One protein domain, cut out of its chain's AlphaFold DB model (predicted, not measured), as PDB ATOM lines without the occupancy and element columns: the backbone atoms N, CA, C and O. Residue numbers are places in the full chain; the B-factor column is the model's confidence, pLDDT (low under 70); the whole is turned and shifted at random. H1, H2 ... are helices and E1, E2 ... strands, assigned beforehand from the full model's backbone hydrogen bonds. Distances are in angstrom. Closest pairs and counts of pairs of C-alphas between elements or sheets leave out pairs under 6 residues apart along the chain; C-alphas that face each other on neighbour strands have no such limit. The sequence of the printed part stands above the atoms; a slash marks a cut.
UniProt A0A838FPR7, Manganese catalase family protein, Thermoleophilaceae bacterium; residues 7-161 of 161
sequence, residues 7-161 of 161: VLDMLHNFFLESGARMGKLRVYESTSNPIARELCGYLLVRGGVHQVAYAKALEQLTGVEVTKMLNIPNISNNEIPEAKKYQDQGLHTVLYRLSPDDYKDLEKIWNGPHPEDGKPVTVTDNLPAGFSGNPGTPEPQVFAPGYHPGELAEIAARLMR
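What this domain is: This is residues 7 to 161 of the 161 residues of the protein "Manganese catalase family protein" of Thermoleophilaceae bacterium (UniProt A0A838FPR7). A small parallel sheet of two short strands, E1 and E2, sits beside H2 of a long helical hairpin, H1 and H2, while the short helices H3 and H4 pack on different parts of H2. From this body a long tail, residues 125 to 148, leads away to the lone helix H5 at the far end, and residues 129 to 135 and 150 to 161 stick out free. The printed part has 155 residues, with five named helices and two named strands in the order H1 H2 H3 H4 E1 E2 H5, and the class is mostly helix. The whole is loose, with a radius of gyration of the C-alphas of 20.5 A, and elongated, spanning 63 by 41 by 32 A.

Where its parts are: Strands E1, residues 94 to 96, and E2, residues 122 to 124, measure 6.3 A and 6.5 A from first to last C-alpha. The longest helix, H2, takes residues 34 to 62 and measures 41.3 A; its C-alpha 34 is at (-27.932, 9.862, -13.567). H1, residues 7 to 29, measures 33.4 A and begins with C-alpha 7 at (-5.188, 16.081, -43.903). H3 is residues 66 to 69, 5.7 A, and H4 residues 81 to 88, 10.4 A. H5, residues 149 to 159, measures 15.7 A and ends with C-alpha 159 at (-47.708, 40.469, -26.452).

How they stand to each other: E1 and E2 are parallel neighbours, their directions 33 degrees apart; N 95 and O 122 are 2.9 A apart and N 124 and O 95 3.0 A, both within hydrogen-bond range. The closest C-alphas of H2 and E1, Val 49 and Leu 95, are 6.9 A apart. H2 is the hub and touches three helices. H1 and H2 form a helical hairpin: they touch, closest at the C-alphas of Phe 14 and Gln 51, 5.3 A, and run opposite ways at a shallow tilt of 21 degrees. H4 touches residues 37 to 45 of H2 alone, closest at the C-alphas of Gly 41 and Ala 83, 3.8 A; the two run the same way at a steep tilt of 50 degrees. H3 touches residues 52 to 59 of H2 alone, closest at the C-alphas of Ala 55 and Val 66, 5.2 A. H3 and H4 are apart, and H5 touches no helix. Each O i to N i+4 pair is within hydrogen-bond range in H1, H2 and H5, and 3 of 4 in H4; H3 is too short for such a pair.

The domain as a whole: The two C-alphas farthest apart, those of Gly 63 and Glu 151, are 63.5 A apart. The printed part has no cut. The links H3 to H4, E1 to E2 and E2 to H5 are long, the last two with 25 and 24 residues. The mean pLDDT of the printed part is 96.0, and no printed residue is under 70.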
ATOM      1  N   VAL A   7      -5.743  17.262 -44.576       98.50
ATOM      2  CA  VAL A   7      -5.188  16.081 -43.903       98.50
ATOM      3  C   VAL A   7      -4.822  16.434 -42.466       98.50
ATOM      4  O   VAL A   7      -5.176  15.698 -41.543       98.50
ATOM      5  N   LEU A   8      -4.171  17.580 -42.261       98.62
ATOM      6  CA  LEU A   8      -3.797  18.065 -40.937       98.62
ATOM      7  C   LEU A   8      -5.026  18.368 -40.075       98.62
ATOM      8  O   LEU A   8      -5.063  17.993 -38.901       98.62
ATOM      9  N   ASP A   9      -6.051  18.991 -40.652       98.69
ATOM     10  CA  ASP A   9      -7.283  19.304 -39.934       98.69
ATOM     11  C   ASP A   9      -8.080  18.027 -39.601       98.69
ATOM     12  O   ASP A   9      -8.598  17.908 -38.489       98.69
ATOM     13  N   MET A  10      -8.120  17.019 -40.485       98.44
ATOM     14  CA  MET A  10      -8.746  15.722 -40.173       98.44
ATOM     15  C   MET A  10      -7.975  14.941 -39.103       98.44
ATOM     16  O   MET A  10      -8.595  14.354 -38.214       98.44
ATOM     17  N   LEU A  11      -6.637  14.981 -39.127       98.56
ATOM     18  CA  LEU A  11      -5.797  14.385 -38.085       98.56
ATOM     19  C   LEU A  11      -6.054  15.051 -36.730       98.56
ATOM     20  O   LEU A  11      -6.242  14.365 -35.721       98.56
ATOM     21  N   HIS A  12      -6.115  16.383 -36.711       98.69
ATOM     22  CA  HIS A  12      -6.494  17.130 -35.521       98.69
ATOM     23  C   HIS A  12      -7.889  16.727 -35.030       98.69
ATOM     24  O   HIS A  12      -8.063  16.501 -33.837       98.69
ATOM     25  N   ASN A  13      -8.878  16.600 -35.917       98.69
ATOM     26  CA  ASN A  13     -10.246  16.250 -35.529       98.69
ATOM     27  C   ASN A  13     -10.346  14.828 -34.950       98.69
ATOM     28  O   ASN A  13     -11.020  14.622 -33.940       98.69
ATOM     29  N   PHE A  14      -9.612  13.865 -35.512       98.69
ATOM     30  CA  PHE A  14      -9.481  12.521 -34.941       98.69
ATOM     31  C   PHE A  14      -8.867  12.549 -33.527       98.69
ATOM     32  O   PHE A  14      -9.378  11.916 -32.594       98.69
ATOM     33  N   PHE A  15      -7.792  13.322 -33.337       98.38
ATOM     34  CA  PHE A  15      -7.186  13.522 -32.020       98.38
ATOM     35  C   PHE A  15      -8.153  14.213 -31.047       98.38
ATOM     36  O   PHE A  15      -8.274  13.797 -29.893       98.38
ATOM     37  N   LEU A  16      -8.875  15.233 -31.513       98.56
ATOM     38  CA  LEU A  16      -9.822  15.999 -30.715       98.56
ATOM     39  C   LEU A  16     -10.929  15.095 -30.167       98.56
ATOM     40  O   LEU A  16     -11.209  15.154 -28.971       98.56
ATOM     41  N   GLU A  17     -11.507  14.221 -30.994       98.50
ATOM     42  CA  GLU A  17     -12.514  13.259 -30.532       98.50
ATOM     43  C   GLU A  17     -11.930  12.232 -29.548       98.50
ATOM     44  O   GLU A  17     -12.567  11.912 -28.543       98.50
ATOM     45  N   SER A  18     -10.677  11.800 -29.740       97.56
ATOM     46  CA  SER A  18      -9.965  10.945 -28.771       97.56
ATOM     47  C   SER A  18      -9.831  11.626 -27.399       97.56
ATOM     48  O   SER A  18     -10.135  11.040 -26.353       97.56
ATOM     49  N   GLY A  19      -9.409  12.894 -27.387       97.94
ATOM     50  CA  GLY A  19      -9.273  13.690 -26.166       97.94
ATOM     51  C   GLY A  19     -10.624  13.994 -25.513       97.94
ATOM     52  O   GLY A  19     -10.772  13.873 -24.295       97.94
ATOM     53  N   ALA A  20     -11.639  14.315 -26.317       98.44
ATOM     54  CA  ALA A  20     -12.994  14.564 -25.847       98.44
ATOM     55  C   ALA A  20     -13.631  13.301 -25.253       98.44
ATOM     56  O   ALA A  20     -14.343  13.395 -24.252       98.44
ATOM     57  N   ARG A  21     -13.375  12.120 -25.828       98.50
ATOM     58  CA  ARG A  21     -13.789  10.824 -25.273       98.50
ATOM     59  C   ARG A  21     -13.152  10.571 -23.911       98.50
ATOM     60  O   ARG A  21     -13.863  10.269 -22.957       98.50
ATOM     61  N   MET A  22     -11.837  10.760 -23.793       98.06
ATOM     62  CA  MET A  22     -11.125  10.638 -22.516       98.06
ATOM     63  C   MET A  22     -11.693  11.588 -21.449       98.06
ATOM     64  O   MET A  22     -11.877  11.184 -20.301       98.06
ATOM     65  N   GLY A  23     -12.007  12.834 -21.818       98.31
ATOM     66  CA  GLY A  23     -12.666  13.787 -20.924       98.31
ATOM     67  C   GLY A  23     -14.028  13.285 -20.433       98.31
ATOM     68  O   GLY A  23     -14.287  13.306 -19.232       98.31
ATOM     69  N   LYS A  24     -14.867  12.764 -21.341       98.62
ATOM     70  CA  LYS A  24     -16.182  12.194 -20.996       98.62
ATOM     71  C   LYS A  24     -16.066  10.997 -20.050       98.62
ATOM     72  O   LYS A  24     -16.810  10.943 -19.080       98.62
ATOM     73  N   LEU A  25     -15.126  10.080 -20.292       98.56
ATOM     74  CA  LEU A  25     -14.895   8.919 -19.421       98.56
ATOM     75  C   LEU A  25     -14.512   9.348 -17.998       98.56
ATOM     76  O   LEU A  25     -15.126   8.902 -17.036       98.56
ATOM     77  N   ARG A  26     -13.575  10.294 -17.859       98.50
ATOM     78  CA  ARG A  26     -13.160  10.803 -16.540       98.50
ATOM     79  C   ARG A  26     -14.297  11.500 -15.796       98.50
ATOM     80  O   ARG A  26     -14.434  11.326 -14.589       98.50
ATOM     81  N   VAL A  27     -15.120  12.281 -16.501       98.44
ATOM     82  CA  VAL A  27     -16.314  12.909 -15.912       98.44
ATOM     83  C   VAL A  27     -17.308  11.843 -15.458       98.44
ATOM     84  O   VAL A  27     -17.798  11.927 -14.336       98.44
ATOM     85  N   TYR A  28     -17.561  10.831 -16.290       98.44
ATOM     86  CA  TYR A  28     -18.447   9.714 -15.970       98.44
ATOM     87  C   TYR A  28     -18.000   8.966 -14.700       98.44
ATOM     88  O   TYR A  28     -18.823   8.674 -13.834       98.44
ATOM     89  N   GLU A  29     -16.697   8.724 -14.540       98.31
ATOM     90  CA  GLU A  29     -16.123   8.102 -13.336       98.31
ATOM     91  C   GLU A  29     -16.165   9.016 -12.103       98.31
ATOM     92  O   GLU A  29     -16.208   8.536 -10.972       98.31
ATOM     93  N   SER A  30     -16.198  10.334 -12.308       98.56
ATOM     94  CA  SER A  30     -16.194  11.339 -11.236       98.56
ATOM     95  C   SER A  30     -17.591  11.684 -10.708       98.56
ATOM     96  O   SER A  30     -17.714  12.491  -9.787       98.56
ATOM     97  N   THR A  31     -18.660  11.124 -11.283       98.31
ATOM     98  CA  THR A  31     -20.042  11.430 -10.889       98.31
ATOM     99  C   THR A  31     -20.928  10.191 -10.852       98.31
ATOM    100  O   THR A  31     -20.768   9.257 -11.637       98.31
ATOM    101  N   SER A  32     -21.911  10.193  -9.955       98.06
ATOM    102  CA  SER A  32     -23.024   9.235  -9.920       98.06
ATOM    103  C   SER A  32     -24.354   9.863 -10.350       98.06
ATOM    104  O   SER A  32     -25.386   9.197 -10.302       98.06
ATOM    105  N   ASN A  33     -24.359  11.137 -10.767       98.44
ATOM    106  CA  ASN A  33     -25.577  11.811 -11.202       98.44
ATOM    107  C   ASN A  33     -26.134  11.132 -12.474       98.44
ATOM    108  O   ASN A  33     -25.429  11.089 -13.487       98.44
ATOM    109  N   PRO A  34     -27.388  10.646 -12.460       98.00
ATOM    110  CA  PRO A  34     -27.932   9.862 -13.567       98.00
ATOM    111  C   PRO A  34     -28.089  10.674 -14.858       98.00
ATOM    112  O   PRO A  34     -27.894  10.132 -15.938       98.00
ATOM    113  N   ILE A  35     -28.369  11.980 -14.776       96.06
ATOM    114  CA  ILE A  35     -28.492  12.850 -15.956       96.06
ATOM    115  C   ILE A  35     -27.125  13.023 -16.622       96.06
ATOM    116  O   ILE A  35     -27.001  12.890 -17.839       96.06
ATOM    117  N   ALA A  36     -26.088  13.288 -15.823       98.06
ATOM    118  CA  ALA A  36     -24.726  13.422 -16.330       98.06
ATOM    119  C   ALA A  36     -24.233  12.113 -16.964       98.06
ATOM    120  O   ALA A  36     -23.643  12.141 -18.042       98.06
ATOM    121  N   ARG A  37     -24.518  10.967 -16.334       98.56
ATOM    122  CA  ARG A  37     -24.147   9.650 -16.865       98.56
ATOM    123  C   ARG A  37     -24.876   9.297 -18.151       98.56
ATOM    124  O   ARG A  37     -24.223   8.864 -19.095       98.56
ATOM    125  N   GLU A  38     -26.180   9.551 -18.224       98.00
ATOM    126  CA  GLU A  38     -26.970   9.324 -19.436       98.00
ATOM    127  C   GLU A  38     -26.450  10.186 -20.601       98.00
ATOM    128  O   GLU A  38     -26.239   9.683 -21.708       98.00
ATOM    129  N   LEU A  39     -26.149  11.465 -20.332       97.12
ATOM    130  CA  LEU A  39     -25.545  12.378 -21.304       97.12
ATOM    131  C   LEU A  39     -24.170  11.882 -21.768       97.12
ATOM    132  O   LEU A  39     -23.896  11.851 -22.970       97.12
ATOM    133  N   CYS A  40     -23.298  11.485 -20.837       98.44
ATOM    134  CA  CYS A  40     -21.992  10.924 -21.172       98.44
ATOM    135  C   CYS A  40     -22.131   9.651 -22.010       98.44
ATOM    136  O   CYS A  40     -21.461   9.548 -23.032       98.44
ATOM    137  N   GLY A  41     -23.013   8.723 -21.633       98.50
ATOM    138  CA  GLY A  41     -23.255   7.481 -22.367       98.50
ATOM    139  C   GLY A  41     -23.662   7.732 -23.817       98.50
ATOM    140  O   GLY A  41     -23.036   7.205 -24.739       98.50
ATOM    141  N   TYR A  42     -24.638   8.615 -24.033       98.06
ATOM    142  CA  TYR A  42     -25.064   8.998 -25.379       98.06
ATOM    143  C   TYR A  42     -23.924   9.645 -26.181       98.06
ATOM    144  O   TYR A  42     -23.626   9.236 -27.307       98.06
ATOM    145  N   LEU A  43     -23.231  10.629 -25.599       98.50
ATOM    146  CA  LEU A  43     -22.176  11.367 -26.297       98.50
ATOM    147  C   LEU A  43     -20.872  10.575 -26.474       98.50
ATOM    148  O   LEU A  43     -20.074  10.938 -27.336       98.50
ATOM    149  N   LEU A  44     -20.640   9.503 -25.713       98.75
ATOM    150  CA  LEU A  44     -19.557   8.546 -25.966       98.75
ATOM    151  C   LEU A  44     -19.817   7.750 -27.247       98.75
ATOM    152  O   LEU A  44     -18.898   7.569 -28.046       98.75
ATOM    153  N   VAL A  45     -21.066   7.334 -27.481       98.56
ATOM    154  CA  VAL A  45     -21.457   6.664 -28.730       98.56
ATOM    155  C   VAL A  45     -21.396   7.633 -29.909       98.56
ATOM    156  O   VAL A  45     -20.810   7.306 -30.939       98.56
ATOM    157  N   ARG A  46     -21.924   8.857 -29.761       98.44
ATOM    158  CA  ARG A  46     -21.876   9.860 -30.840       98.44
ATOM    159  C   ARG A  46     -20.455  10.338 -31.156       98.44
ATOM    160  O   ARG A  46     -20.108  10.437 -32.326       98.44
ATOM    161  N   GLY A  47     -19.622  10.565 -30.140       98.62
ATOM    162  CA  GLY A  47     -18.203  10.881 -30.338       98.62
ATOM    163  C   GLY A  47     -17.444   9.743 -31.025       98.62
ATOM    164  O   GLY A  47     -16.622  10.001 -31.896       98.62
ATOM    165  N   GLY A  48     -17.782   8.482 -30.717       98.38
ATOM    166  CA  GLY A  48     -17.251   7.312 -31.427       98.38
ATOM    167  C   GLY A  48     -17.570   7.332 -32.926       98.38
ATOM    168  O   GLY A  48     -16.668   7.148 -33.738       98.38
ATOM    169  N   VAL A  49     -18.813   7.658 -33.305       98.69
ATOM    170  CA  VAL A  49     -19.204   7.836 -34.719       98.69
ATOM    171  C   VAL A  49     -18.319   8.876 -35.409       98.69
ATOM    172  O   VAL A  49     -17.786   8.612 -36.485       98.69
ATOM    173  N   HIS A  50     -18.119  10.044 -34.793       98.81
ATOM    174  CA  HIS A  50     -17.286  11.101 -35.375       98.81
ATOM    175  C   HIS A  50     -15.820  10.675 -35.494       98.81
ATOM    176  O   HIS A  50     -15.203  10.863 -36.539       98.81
ATOM    177  N   GLN A  51     -15.274  10.056 -34.447       98.56
ATOM    178  CA  GLN A  51     -13.895   9.581 -34.425       98.56
ATOM    179  C   GLN A  51     -13.643   8.544 -35.530       98.56
ATOM    180  O   GLN A  51     -12.653   8.648 -36.255       98.56
ATOM    181  N   VAL A  52     -14.565   7.589 -35.713       98.69
ATOM    182  CA  VAL A  52     -14.515   6.605 -36.805       98.69
ATOM    183  C   VAL A  52     -14.659   7.292 -38.164       98.69
ATOM    184  O   VAL A  52     -13.946   6.934 -39.097       98.69
ATOM    185  N   ALA A  53     -15.536   8.291 -38.301       98.75
ATOM    186  CA  ALA A  53     -15.727   9.010 -39.559       98.75
ATOM    187  C   ALA A  53     -14.461   9.776 -39.977       98.75
ATOM    188  O   ALA A  53     -14.043   9.680 -41.130       98.75
ATOM    189  N   TYR A  54     -13.804  10.471 -39.042       98.81
ATOM    190  CA  TYR A  54     -12.524  11.137 -39.302       98.81
ATOM    191  C   TYR A  54     -11.401  10.139 -39.602       98.81
ATOM    192  O   TYR A  54     -10.600  10.385 -40.502       98.81
ATOM    193  N   ALA A  55     -11.365   8.989 -38.921       98.69
ATOM    194  CA  ALA A  55     -10.407   7.926 -39.221       98.69
ATOM    195  C   ALA A  55     -10.603   7.354 -40.638       98.69
ATOM    196  O   ALA A  55      -9.636   7.248 -41.387       98.69
ATOM    197  N   LYS A  56     -11.850   7.071 -41.042       98.69
ATOM    198  CA  LYS A  56     -12.188   6.640 -42.411       98.69
ATOM    199  C   LYS A  56     -11.841   7.712 -43.451       98.69
ATOM    200  O   LYS A  56     -11.358   7.386 -44.530       98.69
ATOM    201  N   ALA A  57     -12.048   8.994 -43.140       98.69
ATOM    202  CA  ALA A  57     -11.646  10.091 -44.024       98.69
ATOM    203  C   ALA A  57     -10.121  10.133 -44.217       98.69
ATOM    204  O   ALA A  57      -9.646  10.244 -45.346       98.69
ATOM    205  N   LEU A  58      -9.354   9.998 -43.132       98.81
ATOM    206  CA  LEU A  58      -7.893   9.920 -43.188       98.81
ATOM    207  C   LEU A  58      -7.418   8.700 -43.982       98.81
ATOM    208  O   LEU A  58      -6.508   8.837 -44.797       98.81
ATOM    209  N   GLU A  59      -8.049   7.540 -43.802       98.56
ATOM    210  CA  GLU A  59      -7.782   6.328 -44.588       98.56
ATOM    211  C   GLU A  59      -7.940   6.578 -46.088       98.56
ATOM    212  O   GLU A  59      -7.042   6.257 -46.862       98.56
ATOM    213  N   GLN A  60      -9.039   7.214 -46.502       98.06
ATOM    214  CA  GLN A  60      -9.283   7.537 -47.911       98.06
ATOM    215  C   GLN A  60      -8.282   8.558 -48.470       98.06
ATOM    216  O   GLN A  60      -7.849   8.438 -49.613       98.06
ATOM    217  N   LEU A  61      -7.896   9.559 -47.674       98.25
ATOM    218  CA  LEU A  61      -6.977  10.616 -48.110       98.25
ATOM    219  C   LEU A  61      -5.508  10.175 -48.146       98.25
ATOM    220  O   LEU A  61      -4.727  10.738 -48.910       98.25
ATOM    221  N   THR A  62      -5.114   9.218 -47.302       98.50
ATOM    222  CA  THR A  62      -3.693   8.917 -47.044       98.50
ATOM    223  C   THR A  62      -3.302   7.458 -47.275       98.50
ATOM    224  O   THR A  62      -2.114   7.164 -47.390       98.50
ATOM    225  N   GLY A  63      -4.266   6.534 -47.317       98.38
ATOM    226  CA  GLY A  63      -4.029   5.088 -47.362       98.38
ATOM    227  C   GLY A  63      -3.566   4.469 -46.036       98.38
ATOM    228  O   GLY A  63      -3.347   3.262 -45.977       98.38
ATOM    229  N   VAL A  64      -3.408   5.259 -44.969       98.62
ATOM    230  CA  VAL A  64      -3.023   4.763 -43.638       98.62
ATOM    231  C   VAL A  64      -4.253   4.233 -42.913       98.62
ATOM    232  O   VAL A  64      -5.223   4.964 -42.775       98.62
ATOM    233  N   GLU A  65      -4.196   3.007 -42.387       97.81
ATOM    234  CA  GLU A  65      -5.300   2.333 -41.678       97.81
ATOM    235  C   GLU A  65      -5.558   2.901 -40.261       97.81
ATOM    236  O   GLU A  65      -5.357   2.226 -39.248       97.81
ATOM    237  N   VAL A  66      -5.985   4.165 -40.170       98.44
ATOM    238  CA  VAL A  66      -6.194   4.896 -38.906       98.44
ATOM    239  C   VAL A  66      -7.253   4.242 -38.013       98.44
ATOM    240  O   VAL A  66      -7.130   4.284 -36.787       98.44
ATOM    241  N   THR A  67      -8.274   3.589 -38.575       97.62
ATOM    242  CA  THR A  67      -9.329   2.942 -37.775       97.62
ATOM    243  C   THR A  67      -8.793   1.814 -36.892       97.62
ATOM    244  O   THR A  67      -9.364   1.563 -35.831       97.62
ATOM    245  N   LYS A  68      -7.648   1.206 -37.243       97.19
ATOM    246  CA  LYS A  68      -6.964   0.195 -36.419       97.19
ATOM    247  C   LYS A  68      -6.365   0.750 -35.125       97.19
ATOM    248  O   LYS A  68      -5.952  -0.029 -34.271       97.19
ATOM    249  N   MET A  69      -6.300   2.072 -34.964       97.19
ATOM    250  CA  MET A  69      -5.887   2.696 -33.704       97.19
ATOM    251  C   MET A  69      -7.000   2.718 -32.650       97.19
ATOM    252  O   MET A  69      -6.721   2.990 -31.484       97.19
ATOM    253  N   LEU A  70      -8.258   2.497 -33.043       96.75
ATOM    254  CA  LEU A  70      -9.399   2.552 -32.133       96.75
ATOM    255  C   LEU A  70      -9.503   1.261 -31.302       96.75
ATOM    256  O   LEU A  70      -9.216   0.177 -31.794       96.75
ATOM    257  N   ASN A  71      -9.916   1.318 -30.033       95.25
ATOM    258  CA  ASN A  71     -10.400   2.486 -29.284       95.25
ATOM    259  C   ASN A  71      -9.285   3.266 -28.559       95.25
ATOM    260  O   ASN A  71      -8.294   2.697 -28.108       95.25
ATOM    261  N   ILE A  72      -9.489   4.578 -28.363       96.31
ATOM    262  CA  ILE A  72      -8.570   5.450 -27.607       96.31
ATOM    263  C   ILE A  72      -9.348   6.210 -26.516       96.31
ATOM    264  O   ILE A  72     -10.260   6.971 -26.848       96.31
ATOM    265  N   PRO A  73      -9.037   6.037 -25.214       96.69
ATOM    266  CA  PRO A  73      -8.248   4.938 -24.635       96.69
ATOM    267  C   PRO A  73      -8.844   3.554 -24.955       96.69
ATOM    268  O   PRO A  73     -10.019   3.461 -25.316       96.69
ATOM    269  N   ASN A  74      -8.044   2.491 -24.797       95.94
ATOM    270  CA  ASN A  74      -8.416   1.115 -25.151       95.94
ATOM    271  C   ASN A  74      -9.409   0.487 -24.150       95.94
ATOM    272  O   ASN A  74      -9.069  -0.385 -23.358       95.94
ATOM    273  N   ILE A  75     -10.636   0.993 -24.176       95.88
ATOM    274  CA  ILE A  75     -11.810   0.509 -23.453       95.88
ATOM    275  C   ILE A  75     -12.989   0.579 -24.420       95.88
ATOM    276  O   ILE A  75     -13.131   1.578 -25.126       95.88
ATOM    277  N   SER A  76     -13.821  -0.459 -24.478       96.94
ATOM    278  CA  SER A  76     -15.028  -0.466 -25.311       96.94
ATOM    279  C   SER A  76     -16.121   0.407 -24.695       96.94
ATOM    280  O   SER A  76     -16.271   0.468 -23.476       96.94
ATOM    281  N   ASN A  77     -16.947   1.037 -25.533       97.56
ATOM    282  CA  ASN A  77     -18.173   1.676 -25.050       97.56
ATOM    283  C   ASN A  77     -19.173   0.653 -24.463       97.56
ATOM    284  O   ASN A  77     -20.050   1.047 -23.702       97.56
ATOM    285  N   ASN A  78     -19.037  -0.648 -24.754       97.31
ATOM    286  CA  ASN A  78     -19.863  -1.697 -24.145       97.31
ATOM    287  C   ASN A  78     -19.598  -1.896 -22.646       97.31
ATOM    288  O   ASN A  78     -20.469  -2.419 -21.954       97.31
ATOM    289  N   GLU A  79     -18.453  -1.430 -22.141       97.75
ATOM    290  CA  GLU A  79     -18.117  -1.470 -20.712       97.75
ATOM    291  C   GLU A  79     -18.808  -0.352 -19.909       97.75
ATOM    292  O   GLU A  79     -18.775  -0.348 -18.680       97.75
ATOM    293  N   ILE A  80     -19.443   0.612 -20.588       98.31
ATOM    294  CA  ILE A  80     -20.143   1.739 -19.963       98.31
ATOM    295  C   ILE A  80     -21.654   1.509 -20.116       98.31
ATOM    296  O   ILE A  80     -22.150   1.608 -21.238       98.31
ATOM    297  N   PRO A  81     -22.414   1.219 -19.039       98.44
ATOM    298  CA  PRO A  81     -23.814   0.787 -19.135       98.44
ATOM    299  C   PRO A  81     -24.715   1.704 -19.977       98.44
ATOM    300  O   PRO A  81     -25.442   1.238 -20.856       98.44
ATOM    301  N   GLU A  82     -24.629   3.016 -19.762       98.62
ATOM    302  CA  GLU A  82     -25.415   4.022 -20.472       98.62
ATOM    303  C   GLU A  82     -24.987   4.134 -21.940       98.62
ATOM    304  O   GLU A  82     -25.830   4.369 -22.796       98.62
ATOM    305  N   ALA A  83     -23.708   3.921 -22.274       98.62
ATOM    306  CA  ALA A  83     -23.263   3.889 -23.671       98.62
ATOM    307  C   ALA A  83     -23.677   2.580 -24.360       98.62
ATOM    308  O   ALA A  83     -24.164   2.606 -25.492       98.62
ATOM    309  N   LYS A  84     -23.556   1.442 -23.665       98.62
ATOM    310  CA  LYS A  84     -23.990   0.128 -24.148       98.62
ATOM    311  C   LYS A  84     -25.464   0.145 -24.544       98.62
ATOM    312  O   LYS A  84     -25.802  -0.322 -25.626       98.62
ATOM    313  N   LYS A  85     -26.325   0.767 -23.733       98.38
ATOM    314  CA  LYS A  85     -27.747   0.985 -24.054       98.38
ATOM    315  C   LYS A  85     -27.955   1.575 -25.457       98.38
ATOM    316  O   LYS A  85     -28.896   1.180 -26.141       98.38
ATOM    317  N   TYR A  86     -27.110   2.511 -25.891       98.06
ATOM    318  CA  TYR A  86     -27.194   3.135 -27.218       98.06
ATOM    319  C   TYR A  86     -26.468   2.341 -28.315       98.06
ATOM    320  O   TYR A  86     -26.896   2.382 -29.468       98.06
ATOM    321  N   GLN A  87     -25.420   1.582 -27.978       98.00
ATOM    322  CA  GLN A  87     -24.816   0.612 -28.905       98.00
ATOM    323  C   GLN A  87     -25.780  -0.531 -29.246       98.00
ATOM    324  O   GLN A  87     -25.875  -0.942 -30.401       98.00
ATOM    325  N   ASP A  88     -26.545  -1.007 -28.263       98.19
ATOM    326  CA  ASP A  88     -27.567  -2.043 -28.448       98.19
ATOM    327  C   ASP A  88     -28.710  -1.556 -29.358       98.19
ATOM    328  O   ASP A  88     -29.297  -2.344 -30.094       98.19
ATOM    329  N   GLN A  89     -28.977  -0.244 -29.370       96.88
ATOM    330  CA  GLN A  89     -29.889   0.410 -30.318       96.88
ATOM    331  C   GLN A  89     -29.274   0.610 -31.717       96.88
ATOM    332  O   GLN A  89     -29.960   1.075 -32.624       96.88
ATOM    333  N   GLY A  90     -27.989   0.298 -31.904       97.31
ATOM    334  CA  GLY A  90     -27.271   0.469 -33.168       97.31
ATOM    335  C   GLY A  90     -26.833   1.903 -33.464       97.31
ATOM    336  O   GLY A  90     -26.430   2.199 -34.583       97.31
ATOM    337  N   LEU A  91     -26.885   2.825 -32.496       97.62
ATOM    338  CA  LEU A  91     -26.610   4.239 -32.780       97.62
ATOM    339  C   LEU A  91     -25.147   4.518 -33.151       97.62
ATOM    340  O   LEU A  91     -24.865   5.570 -33.723       97.62
ATOM    341  N   HIS A  92     -24.217   3.612 -32.849       98.50
ATOM    342  CA  HIS A  92     -22.810   3.708 -33.254       98.50
ATOM    343  C   HIS A  92     -22.591   3.473 -34.754       98.50
ATOM    344  O   HIS A  92     -21.555   3.863 -35.283       98.50
ATOM    345  N   THR A  93     -23.551   2.875 -35.464       98.56
ATOM    346  CA  THR A  93     -23.437   2.638 -36.912       98.56
ATOM    347  C   THR A  93     -24.091   3.737 -37.751       98.56
ATOM    348  O   THR A  93     -23.986   3.720 -38.976       98.56
ATOM    349  N   VAL A  94     -24.743   4.716 -37.117       98.38
ATOM    350  CA  VAL A  94     -25.589   5.704 -37.796       98.38
ATOM    351  C   VAL A  94     -24.962   7.099 -37.777       98.38
ATOM    352  O   VAL A  94     -24.754   7.688 -36.708       98.38
ATOM    353  N   LEU A  95     -24.745   7.675 -38.960       98.62
ATOM    354  CA  LEU A  95     -24.399   9.087 -39.146       98.62
ATOM    355  C   LEU A  95     -25.632   9.858 -39.640       98.62
ATOM    356  O   LEU A  95     -26.174   9.569 -40.702       98.62
ATOM    357  N   TYR A  96     -26.092  10.841 -38.869       98.12
ATOM    358  CA  TYR A  96     -27.269  11.637 -39.228       98.12
ATOM    359  C   TYR A  96     -26.898  12.759 -40.201       98.12
ATOM    360  O   TYR A  96     -25.989  13.543 -39.916       98.12
ATOM    361  N   ARG A  97     -27.634  12.894 -41.308       97.94
ATOM    362  CA  ARG A  97     -27.515  14.042 -42.214       97.94
ATOM    363  C   ARG A  97     -28.373  15.191 -41.688       97.94
ATOM    364  O   ARG A  97     -29.573  15.262 -41.919       97.94
ATOM    365  N   LEU A  98     -27.744  16.104 -40.954       95.94
ATOM    366  CA  LEU A  98     -28.396  17.266 -40.333       95.94
ATOM    367  C   LEU A  98     -28.604  18.423 -41.331       95.94
ATOM    368  O   LEU A  98     -28.233  19.562 -41.060       95.94
ATOM    369  N   SER A  99     -29.174  18.133 -42.500       95.94
ATOM    370  CA  SER A  99     -29.597  19.145 -43.474       95.94
ATOM    371  C   SER A  99     -30.851  18.672 -44.211       95.94
ATOM    372  O   SER A  99     -30.945  17.481 -44.516       95.94
ATOM    373  N   PRO A 100     -31.796  19.570 -44.549       93.94
ATOM    374  CA  PRO A 100     -32.928  19.220 -45.398       93.94
ATOM    375  C   PRO A 100     -32.492  18.602 -46.735       93.94
ATOM    376  O   PRO A 100     -32.984  17.536 -47.097       93.94
ATOM    377  N   ASP A 101     -31.522  19.208 -47.434       95.88
ATOM    378  CA  ASP A 101     -31.168  18.802 -48.806       95.88
ATOM    379  C   ASP A 101     -29.667  18.873 -49.154       95.88
ATOM    380  O   ASP A 101     -29.278  18.555 -50.272       95.88
ATOM    381  N   ASP A 102     -28.785  19.215 -48.214       98.19
ATOM    382  CA  ASP A 102     -27.335  19.264 -48.461       98.19
ATOM    383  C   ASP A 102     -26.609  18.022 -47.935       98.19
ATOM    384  O   ASP A 102     -27.185  17.179 -47.244       98.19
ATOM    385  N   TYR A 103     -25.306  17.938 -48.232       97.69
ATOM    386  CA  TYR A 103     -24.386  16.919 -47.708       97.69
ATOM    387  C   TYR A 103     -24.784  15.474 -48.058       97.69
ATOM    388  O   TYR A 103     -24.593  14.554 -47.268       97.69
ATOM    389  N   LYS A 104     -25.320  15.247 -49.262       97.50
ATOM    390  CA  LYS A 104     -25.768  13.917 -49.732       97.50
ATOM    391  C   LYS A 104     -24.633  12.908 -49.951       97.50
ATOM    392  O   LYS A 104     -24.878  11.719 -50.090       97.50
ATOM    393  N   ASP A 105     -23.391  13.379 -49.947       98.19
ATOM    394  CA  ASP A 105     -22.198  12.589 -50.253       98.19
ATOM    395  C   ASP A 105     -21.512  11.979 -49.016       98.19
ATOM    396  O   ASP A 105     -20.422  11.418 -49.137       98.19
ATOM    397  N   LEU A 106     -22.123  12.062 -47.826       98.44
ATOM    398  CA  LEU A 106     -21.550  11.513 -46.585       98.44
ATOM    399  C   LEU A 106     -21.197  10.021 -46.704       98.44
ATOM    400  O   LEU A 106     -20.174   9.586 -46.173       98.44
ATOM    401  N   GLU A 107     -21.989   9.253 -47.452       97.69
ATOM    402  CA  GLU A 107     -21.770   7.819 -47.683       97.69
ATOM    403  C   GLU A 107     -20.477   7.516 -48.447       97.69
ATOM    404  O   GLU A 107     -19.980   6.397 -48.368       97.69
ATOM    405  N   LYS A 108     -19.865   8.493 -49.133       98.06
ATOM    406  CA  LYS A 108     -18.556   8.299 -49.783       98.06
ATOM    407  C   LYS A 108     -17.442   8.015 -48.771       98.06
ATOM    408  O   LYS A 108     -16.466   7.358 -49.119       98.06
ATOM    409  N   ILE A 109     -17.604   8.470 -47.526       98.56
ATOM    410  CA  ILE A 109     -16.682   8.199 -46.413       98.56
ATOM    411  C   ILE A 109     -17.315   7.256 -45.386       98.56
ATOM    412  O   ILE A 109     -16.682   6.298 -44.941       98.56
ATOM    413  N   TRP A 110     -18.565   7.510 -44.989       98.62
ATOM    414  CA  TRP A 110     -19.267   6.724 -43.979       98.62
ATOM    415  C   TRP A 110     -19.930   5.490 -44.597       98.62
ATOM    416  O   TRP A 110     -21.141   5.437 -44.793       98.62
ATOM    417  N   ASN A 111     -19.103   4.497 -44.919       98.19
ATOM    418  CA  ASN A 111     -19.523   3.205 -45.453       98.19
ATOM    419  C   ASN A 111     -18.657   2.052 -44.908       98.19
ATOM    420  O   ASN A 111     -17.664   2.250 -44.188       98.19
ATOM    421  N   GLY A 112     -19.058   0.825 -45.249       97.75
ATOM    422  CA  GLY A 112     -18.362  -0.398 -44.858       97.75
ATOM    423  C   GLY A 112     -18.590  -0.789 -43.392       97.75
ATOM    424  O   GLY A 112     -19.558  -0.341 -42.772       97.75
ATOM    425  N   PRO A 113     -17.729  -1.649 -42.827       98.19
ATOM    426  CA  PRO A 113     -17.875  -2.112 -41.454       98.19
ATOM    427  C   PRO A 113     -17.440  -1.047 -40.436       98.19
ATOM    428  O   PRO A 113     -16.517  -0.257 -40.676       98.19
ATOM    429  N   HIS A 114     -18.090  -1.058 -39.275       98.38
ATOM    430  CA  HIS A 114     -17.641  -0.389 -38.063       98.38
ATOM    431  C   HIS A 114     -16.414  -1.138 -37.502       98.38
ATOM    432  O   HIS A 114     -16.437  -2.371 -37.454       98.38
ATOM    433  N   PRO A 115     -15.341  -0.444 -37.076       96.94
ATOM    434  CA  PRO A 115     -14.066  -1.091 -36.752       96.94
ATOM    435  C   PRO A 115     -14.102  -1.980 -35.502       96.94
ATOM    436  O   PRO A 115     -13.266  -2.865 -35.372       96.94
ATOM    437  N   GLU A 116     -15.054  -1.763 -34.593       94.88
ATOM    438  CA  GLU A 116     -15.127  -2.521 -33.335       94.88
ATOM    439  C   GLU A 116     -15.925  -3.832 -33.444       94.88
ATOM    440  O   GLU A 116     -15.503  -4.848 -32.902       94.88
ATOM    441  N   ASP A 117     -17.073  -3.828 -34.132       96.19
ATOM    442  CA  ASP A 117     -18.010  -4.964 -34.160       96.19
ATOM    443  C   ASP A 117     -18.344  -5.464 -35.576       96.19
ATOM    444  O   ASP A 117     -19.148  -6.382 -35.739       96.19
ATOM    445  N   GLY A 118     -17.740  -4.870 -36.610       97.81
ATOM    446  CA  GLY A 118     -17.903  -5.276 -38.004       97.81
ATOM    447  C   GLY A 118     -19.271  -4.967 -38.618       97.81
ATOM    448  O   GLY A 118     -19.481  -5.273 -39.793       97.81
ATOM    449  N   LYS A 119     -20.209  -4.362 -37.876       98.25
ATOM    450  CA  LYS A 119     -21.549  -4.054 -38.398       98.25
ATOM    451  C   LYS A 119     -21.481  -2.987 -39.495       98.25
ATOM    452  O   LYS A 119     -20.645  -2.090 -39.406       98.25
ATOM    453  N   PRO A 120     -22.352  -3.037 -40.516       98.31
ATOM    454  CA  PRO A 120     -22.366  -2.024 -41.564       98.31
ATOM    455  C   PRO A 120     -22.779  -0.662 -40.999       98.31
ATOM    456  O   PRO A 120     -23.742  -0.565 -40.234       98.31
ATOM    457  N   VAL A 121     -22.062   0.385 -41.401       98.69
ATOM    458  CA  VAL A 121     -22.416   1.768 -41.074       98.69
ATOM    459  C   VAL A 121     -23.306   2.384 -42.152       98.69
ATOM    460  O   VAL A 121     -23.213   2.019 -43.323       98.69
ATOM    461  N   THR A 122     -24.191   3.298 -41.755       98.31
ATOM    462  CA  THR A 122     -25.199   3.913 -42.633       98.31
ATOM    463  C   THR A 122     -25.363   5.401 -42.346       98.31
ATOM    464  O   THR A 122     -25.184   5.854 -41.210       98.31
ATOM    465  N   VAL A 123     -25.702   6.166 -43.384       98.50
ATOM    466  CA  VAL A 123     -26.168   7.550 -43.252       98.50
ATOM    467  C   VAL A 123     -27.695   7.539 -43.200       98.50
ATOM    468  O   VAL A 123     -28.335   6.719 -43.853       98.50
ATOM    469  N   THR A 124     -28.300   8.419 -42.403       97.50
ATOM    470  CA  THR A 124     -29.761   8.536 -42.342       97.50
ATOM    471  C   THR A 124     -30.223   9.980 -42.249       97.50
ATOM    472  O   THR A 124     -29.616  10.805 -41.561       97.50
ATOM    473  N   ASP A 125     -31.353  10.247 -42.895       96.69
ATOM    474  CA  ASP A 125     -32.089  11.512 -42.809       96.69
ATOM    475  C   ASP A 125     -33.120  11.490 -41.675       96.69
ATOM    476  O   ASP A 125     -33.662  12.524 -41.284       96.69
ATOM    477  N   ASN A 126     -33.383  10.303 -41.123       93.31
ATOM    478  CA  ASN A 126     -34.300  10.121 -40.010       93.31
ATOM    479  C   ASN A 126     -33.621  10.591 -38.725       93.31
ATOM    480  O   ASN A 126     -32.990   9.811 -38.007       93.31
ATOM    481  N   LEU A 127     -33.727  11.892 -38.463       91.81
ATOM    482  CA  LEU A 127     -33.224  12.490 -37.236       91.81
ATOM    483  C   LEU A 127     -33.952  11.888 -36.025       91.81
ATOM    484  O   LEU A 127     -35.162  11.645 -36.092       91.81
ATOM    485  N   PRO A 128     -33.244  11.647 -34.908       87.75
ATOM    486  CA  PRO A 128     -33.881  11.157 -33.700       87.75
ATOM    487  C   PRO A 128     -34.935  12.163 -33.232       87.75
ATOM    488  O   PRO A 128     -34.740  13.378 -33.334       87.75
ATOM    489  N   ALA A 129     -36.046  11.652 -32.701       87.31
ATOM    490  CA  ALA A 129     -37.066  12.502 -32.107       87.31
ATOM    491  C   ALA A 129     -36.431  13.361 -31.004       87.31
ATOM    492  O   ALA A 129     -35.764  12.850 -30.102       87.31
ATOM    493  N   GLY A 130     -36.620  14.677 -31.103       79.81
ATOM    494  CA  GLY A 130     -36.218  15.597 -30.049       79.81
ATOM    495  C   GLY A 130     -37.064  15.405 -28.790       79.81
ATOM    496  O   GLY A 130     -38.109  14.754 -28.801       79.81
ATOM    497  N   PHE A 131     -36.630  16.038 -27.709       82.81
ATOM    498  CA  PHE A 131     -37.399  16.139 -26.474       82.81
ATOM    499  C   PHE A 131     -37.801  17.594 -26.252       82.81
ATOM    500  O   PHE A 131     -37.111  18.513 -26.701       82.81
ATOM    501  N   SER A 132     -38.905  17.820 -25.540       86.19
ATOM    502  CA  SER A 132     -39.233  19.157 -25.053       86.19
ATOM    503  C   SER A 132     -38.110  19.652 -24.143       86.19
ATOM    504  O   SER A 132     -37.696  18.933 -23.230       86.19
ATOM    505  N   GLY A 133     -37.624  20.871 -24.377       81.94
ATOM    506  CA  GLY A 133     -36.645  21.493 -23.491       81.94
ATOM    507  C   GLY A 133     -37.175  21.569 -22.057       81.94
ATOM    508  O   GLY A 133     -38.363  21.810 -21.845       81.94
ATOM    509  N   ASN A 134     -36.299  21.359 -21.075       83.69
ATOM    510  CA  ASN A 134     -36.624  21.606 -19.675       83.69
ATOM    511  C   ASN A 134     -36.383  23.099 -19.385       83.69
ATOM    512  O   ASN A 134     -35.222  23.511 -19.406       83.69
ATOM    513  N   PRO A 135     -37.421  23.915 -19.118       80.38
ATOM    514  CA  PRO A 135     -37.245  25.337 -18.811       80.38
ATOM    515  C   PRO A 135     -36.539  25.580 -17.465       80.38
ATOM    516  O   PRO A 135     -36.221  26.722 -17.145       80.38
ATOM    517  N   GLY A 136     -36.277  24.520 -16.692       83.94
ATOM    518  CA  GLY A 136     -35.727  24.603 -15.348       83.94
ATOM    519  C   GLY A 136     -36.777  25.024 -14.323       83.94
ATOM    520  O   GLY A 136     -37.937  25.297 -14.646       83.94
ATOM    521  N   THR A 137     -36.367  25.052 -13.062       88.00
ATOM    522  CA  THR A 137     -37.140  25.635 -11.964       88.00
ATOM    523  C   THR A 137     -36.800  27.120 -11.833       88.00
ATOM    524  O   THR A 137     -35.639  27.484 -12.009       88.00
ATOM    525  N   PRO A 138     -37.769  28.008 -11.541       90.38
ATOM    526  CA  PRO A 138     -37.447  29.367 -11.119       90.38
ATOM    527  C   PRO A 138     -36.552  29.337  -9.876       90.38
ATOM    528  O   PRO A 138     -36.846  28.611  -8.929       90.38
ATOM    529  N   GLU A 139     -35.501  30.157  -9.866       92.81
ATOM    530  CA  GLU A 139     -34.528  30.243  -8.770       92.81
ATOM    531  C   GLU A 139     -34.459  31.705  -8.277       92.81
ATOM    532  O   GLU A 139     -33.598  32.484  -8.710       92.81
ATOM    533  N   PRO A 140     -35.388  32.134  -7.395       90.31
ATOM    534  CA  PRO A 140     -35.490  33.527  -6.954       90.31
ATOM    535  C   PRO A 140     -34.232  34.048  -6.252       90.31
ATOM    536  O   PRO A 140     -33.925  35.234  -6.347       90.31
ATOM    537  N   GLN A 141     -33.475  33.172  -5.585       92.56
ATOM    538  CA  GLN A 141     -32.225  33.509  -4.900       92.56
ATOM    539  C   GLN A 141     -31.110  33.959  -5.852       92.56
ATOM    540  O   GLN A 141     -30.158  34.602  -5.416       92.56
ATOM    541  N   VAL A 142     -31.229  33.634  -7.141       93.25
ATOM    542  CA  VAL A 142     -30.354  34.132  -8.213       93.25
ATOM    543  C   VAL A 142     -31.119  34.991  -9.224       93.25
ATOM    544  O   VAL A 142     -30.636  35.220 -10.329       93.25
ATOM    545  N   PHE A 143     -32.305  35.485  -8.847       93.19
ATOM    546  CA  PHE A 143     -33.140  36.370  -9.665       93.19
ATOM    547  C   PHE A 143     -33.480  35.795 -11.051       93.19
ATOM    548  O   PHE A 143     -33.590  36.544 -12.019       93.19
ATOM    549  N   ALA A 144     -33.650  34.472 -11.157       92.88
ATOM    550  CA  ALA A 144     -34.006  33.790 -12.400       92.88
ATOM    551  C   ALA A 144     -35.495  33.380 -12.389       92.88
ATOM    552  O   ALA A 144     -35.919  32.677 -11.468       92.88
ATOM    553  N   PRO A 145     -36.312  33.776 -13.388       91.31
ATOM    554  CA  PRO A 145     -35.949  34.464 -14.638       91.31
ATOM    555  C   PRO A 145     -35.873  35.999 -14.536       91.31
ATOM    556  O   PRO A 145     -35.538  36.665 -15.511       91.31
ATOM    557  N   GLY A 146     -36.213  36.575 -13.385       89.00
ATOM    558  CA  GLY A 146     -36.073  38.003 -13.128       89.00
ATOM    559  C   GLY A 146     -36.255  38.321 -11.649       89.00
ATOM    560  O   GLY A 146     -36.695  37.474 -10.872       89.00
ATOM    561  N   TYR A 147     -35.958  39.564 -11.268       86.38
ATOM    562  CA  TYR A 147     -36.174  40.053  -9.901       86.38
ATOM    563  C   TYR A 147     -37.670  40.066  -9.525       86.38
ATOM    564  O   TYR A 147     -38.044  39.688  -8.415       86.38
ATOM    565  N   HIS A 148     -38.539  40.408 -10.487       88.00
ATOM    566  CA  HIS A 148     -40.002  40.358 -10.371       88.00
ATOM    567  C   HIS A 148     -40.629  39.564 -11.536       88.00
ATOM    568  O   HIS A 148     -41.125  40.151 -12.498       88.00
ATOM    569  N   PRO A 149     -40.640  38.216 -11.480       88.81
ATOM    570  CA  PRO A 149     -41.121  37.374 -12.584       88.81
ATOM    571  C   PRO A 149     -42.586  37.613 -12.986       88.81
ATOM    572  O   PRO A 149     -42.955  37.360 -14.130       88.81
ATOM    573  N   GLY A 150     -43.417  38.114 -12.066       90.50
ATOM    574  CA  GLY A 150     -44.818  38.442 -12.345       90.50
ATOM    575  C   GLY A 150     -44.987  39.536 -13.404       90.50
ATOM    576  O   GLY A 150     -45.839  39.404 -14.278       90.50
ATOM    577  N   GLU A 151     -44.136  40.567 -13.389       91.38
ATOM    578  CA  GLU A 151     -44.173  41.638 -14.397       91.38
ATOM    579  C   GLU A 151     -43.788  41.109 -15.783       91.38
ATOM    580  O   GLU A 151     -44.424  41.440 -16.783       91.38
ATOM    581  N   LEU A 152     -42.796  40.213 -15.842       90.62
ATOM    582  CA  LEU A 152     -42.398  39.547 -17.085       90.62
ATOM    583  C   LEU A 152     -43.546  38.710 -17.664       90.62
ATOM    584  O   LEU A 152     -43.795  38.753 -18.870       90.62
ATOM    585  N   ALA A 153     -44.274  37.982 -16.811       91.00
ATOM    586  CA  ALA A 153     -45.433  37.198 -17.227       91.00
ATOM    587  C   ALA A 153     -46.568  38.088 -17.763       91.00
ATOM    588  O   ALA A 153     -47.197  37.745 -18.765       91.00
ATOM    589  N   GLU A 154     -46.804  39.249 -17.147       94.38
ATOM    590  CA  GLU A 154     -47.807  40.203 -17.624       94.38
ATOM    591  C   GLU A 154     -47.434  40.795 -18.989       94.38
ATOM    592  O   GLU A 154     -48.277  40.857 -19.888       94.38
ATOM    593  N   ILE A 155     -46.171  41.190 -19.180       92.19
ATOM    594  CA  ILE A 155     -45.671  41.690 -20.468       92.19
ATOM    595  C   ILE A 155     -45.857  40.627 -21.558       92.19
ATOM    596  O   ILE A 155     -46.394  40.933 -22.624       92.19
ATOM    597  N   ALA A 156     -45.486  39.373 -21.284       93.81
ATOM    598  CA  ALA A 156     -45.677  38.271 -22.226       93.81
ATOM    599  C   ALA A 156     -47.162  38.066 -22.574       93.81
ATOM    600  O   ALA A 156     -47.512  37.938 -23.747       93.81
ATOM    601  N   ALA A 157     -48.052  38.106 -21.578       95.75
ATOM    602  CA  ALA A 157     -49.491  37.985 -21.796       95.75
ATOM    603  C   ALA A 157     -50.062  39.124 -22.656       95.75
ATOM    604  O   ALA A 157     -51.008  38.899 -23.407       95.75
ATOM    605  N   ARG A 158     -49.499  40.336 -22.568       95.56
ATOM    606  CA  ARG A 158     -49.889  41.468 -23.423       95.56
ATOM    607  C   ARG A 158     -49.417  41.306 -24.868       95.56
ATOM    608  O   ARG A 158     -50.147  41.718 -25.757       95.56
ATOM    609  N   LEU A 159     -48.246  40.709 -25.102       95.50
ATOM    610  CA  LEU A 159     -47.708  40.469 -26.452       95.50
ATOM    611  C   LEU A 159     -48.456  39.376 -27.227       95.50
ATOM    612  O   LEU A 159     -48.402  39.353 -28.451       95.50
ATOM    613  N   MET A 160     -49.111  38.454 -26.522       92.75
ATOM    614  CA  MET A 160     -49.886  37.363 -27.127       92.75
ATOM    615  C   MET A 160     -51.345  37.740 -27.437       92.75
ATOM    616  O   MET A 160     -52.100  36.881 -27.894       92.75
ATOM    617  N   ARG A 161     -51.758  38.979 -27.145       80.19
ATOM    618  CA  ARG A 161     -53.069  39.529 -27.524       80.19
ATOM    619  C   ARG A 161     -52.980  40.211 -28.879       80.19
ATOM    620  O   ARG A 161     -53.967  40.082 -29.632       80.19
TER     621      ARG A 161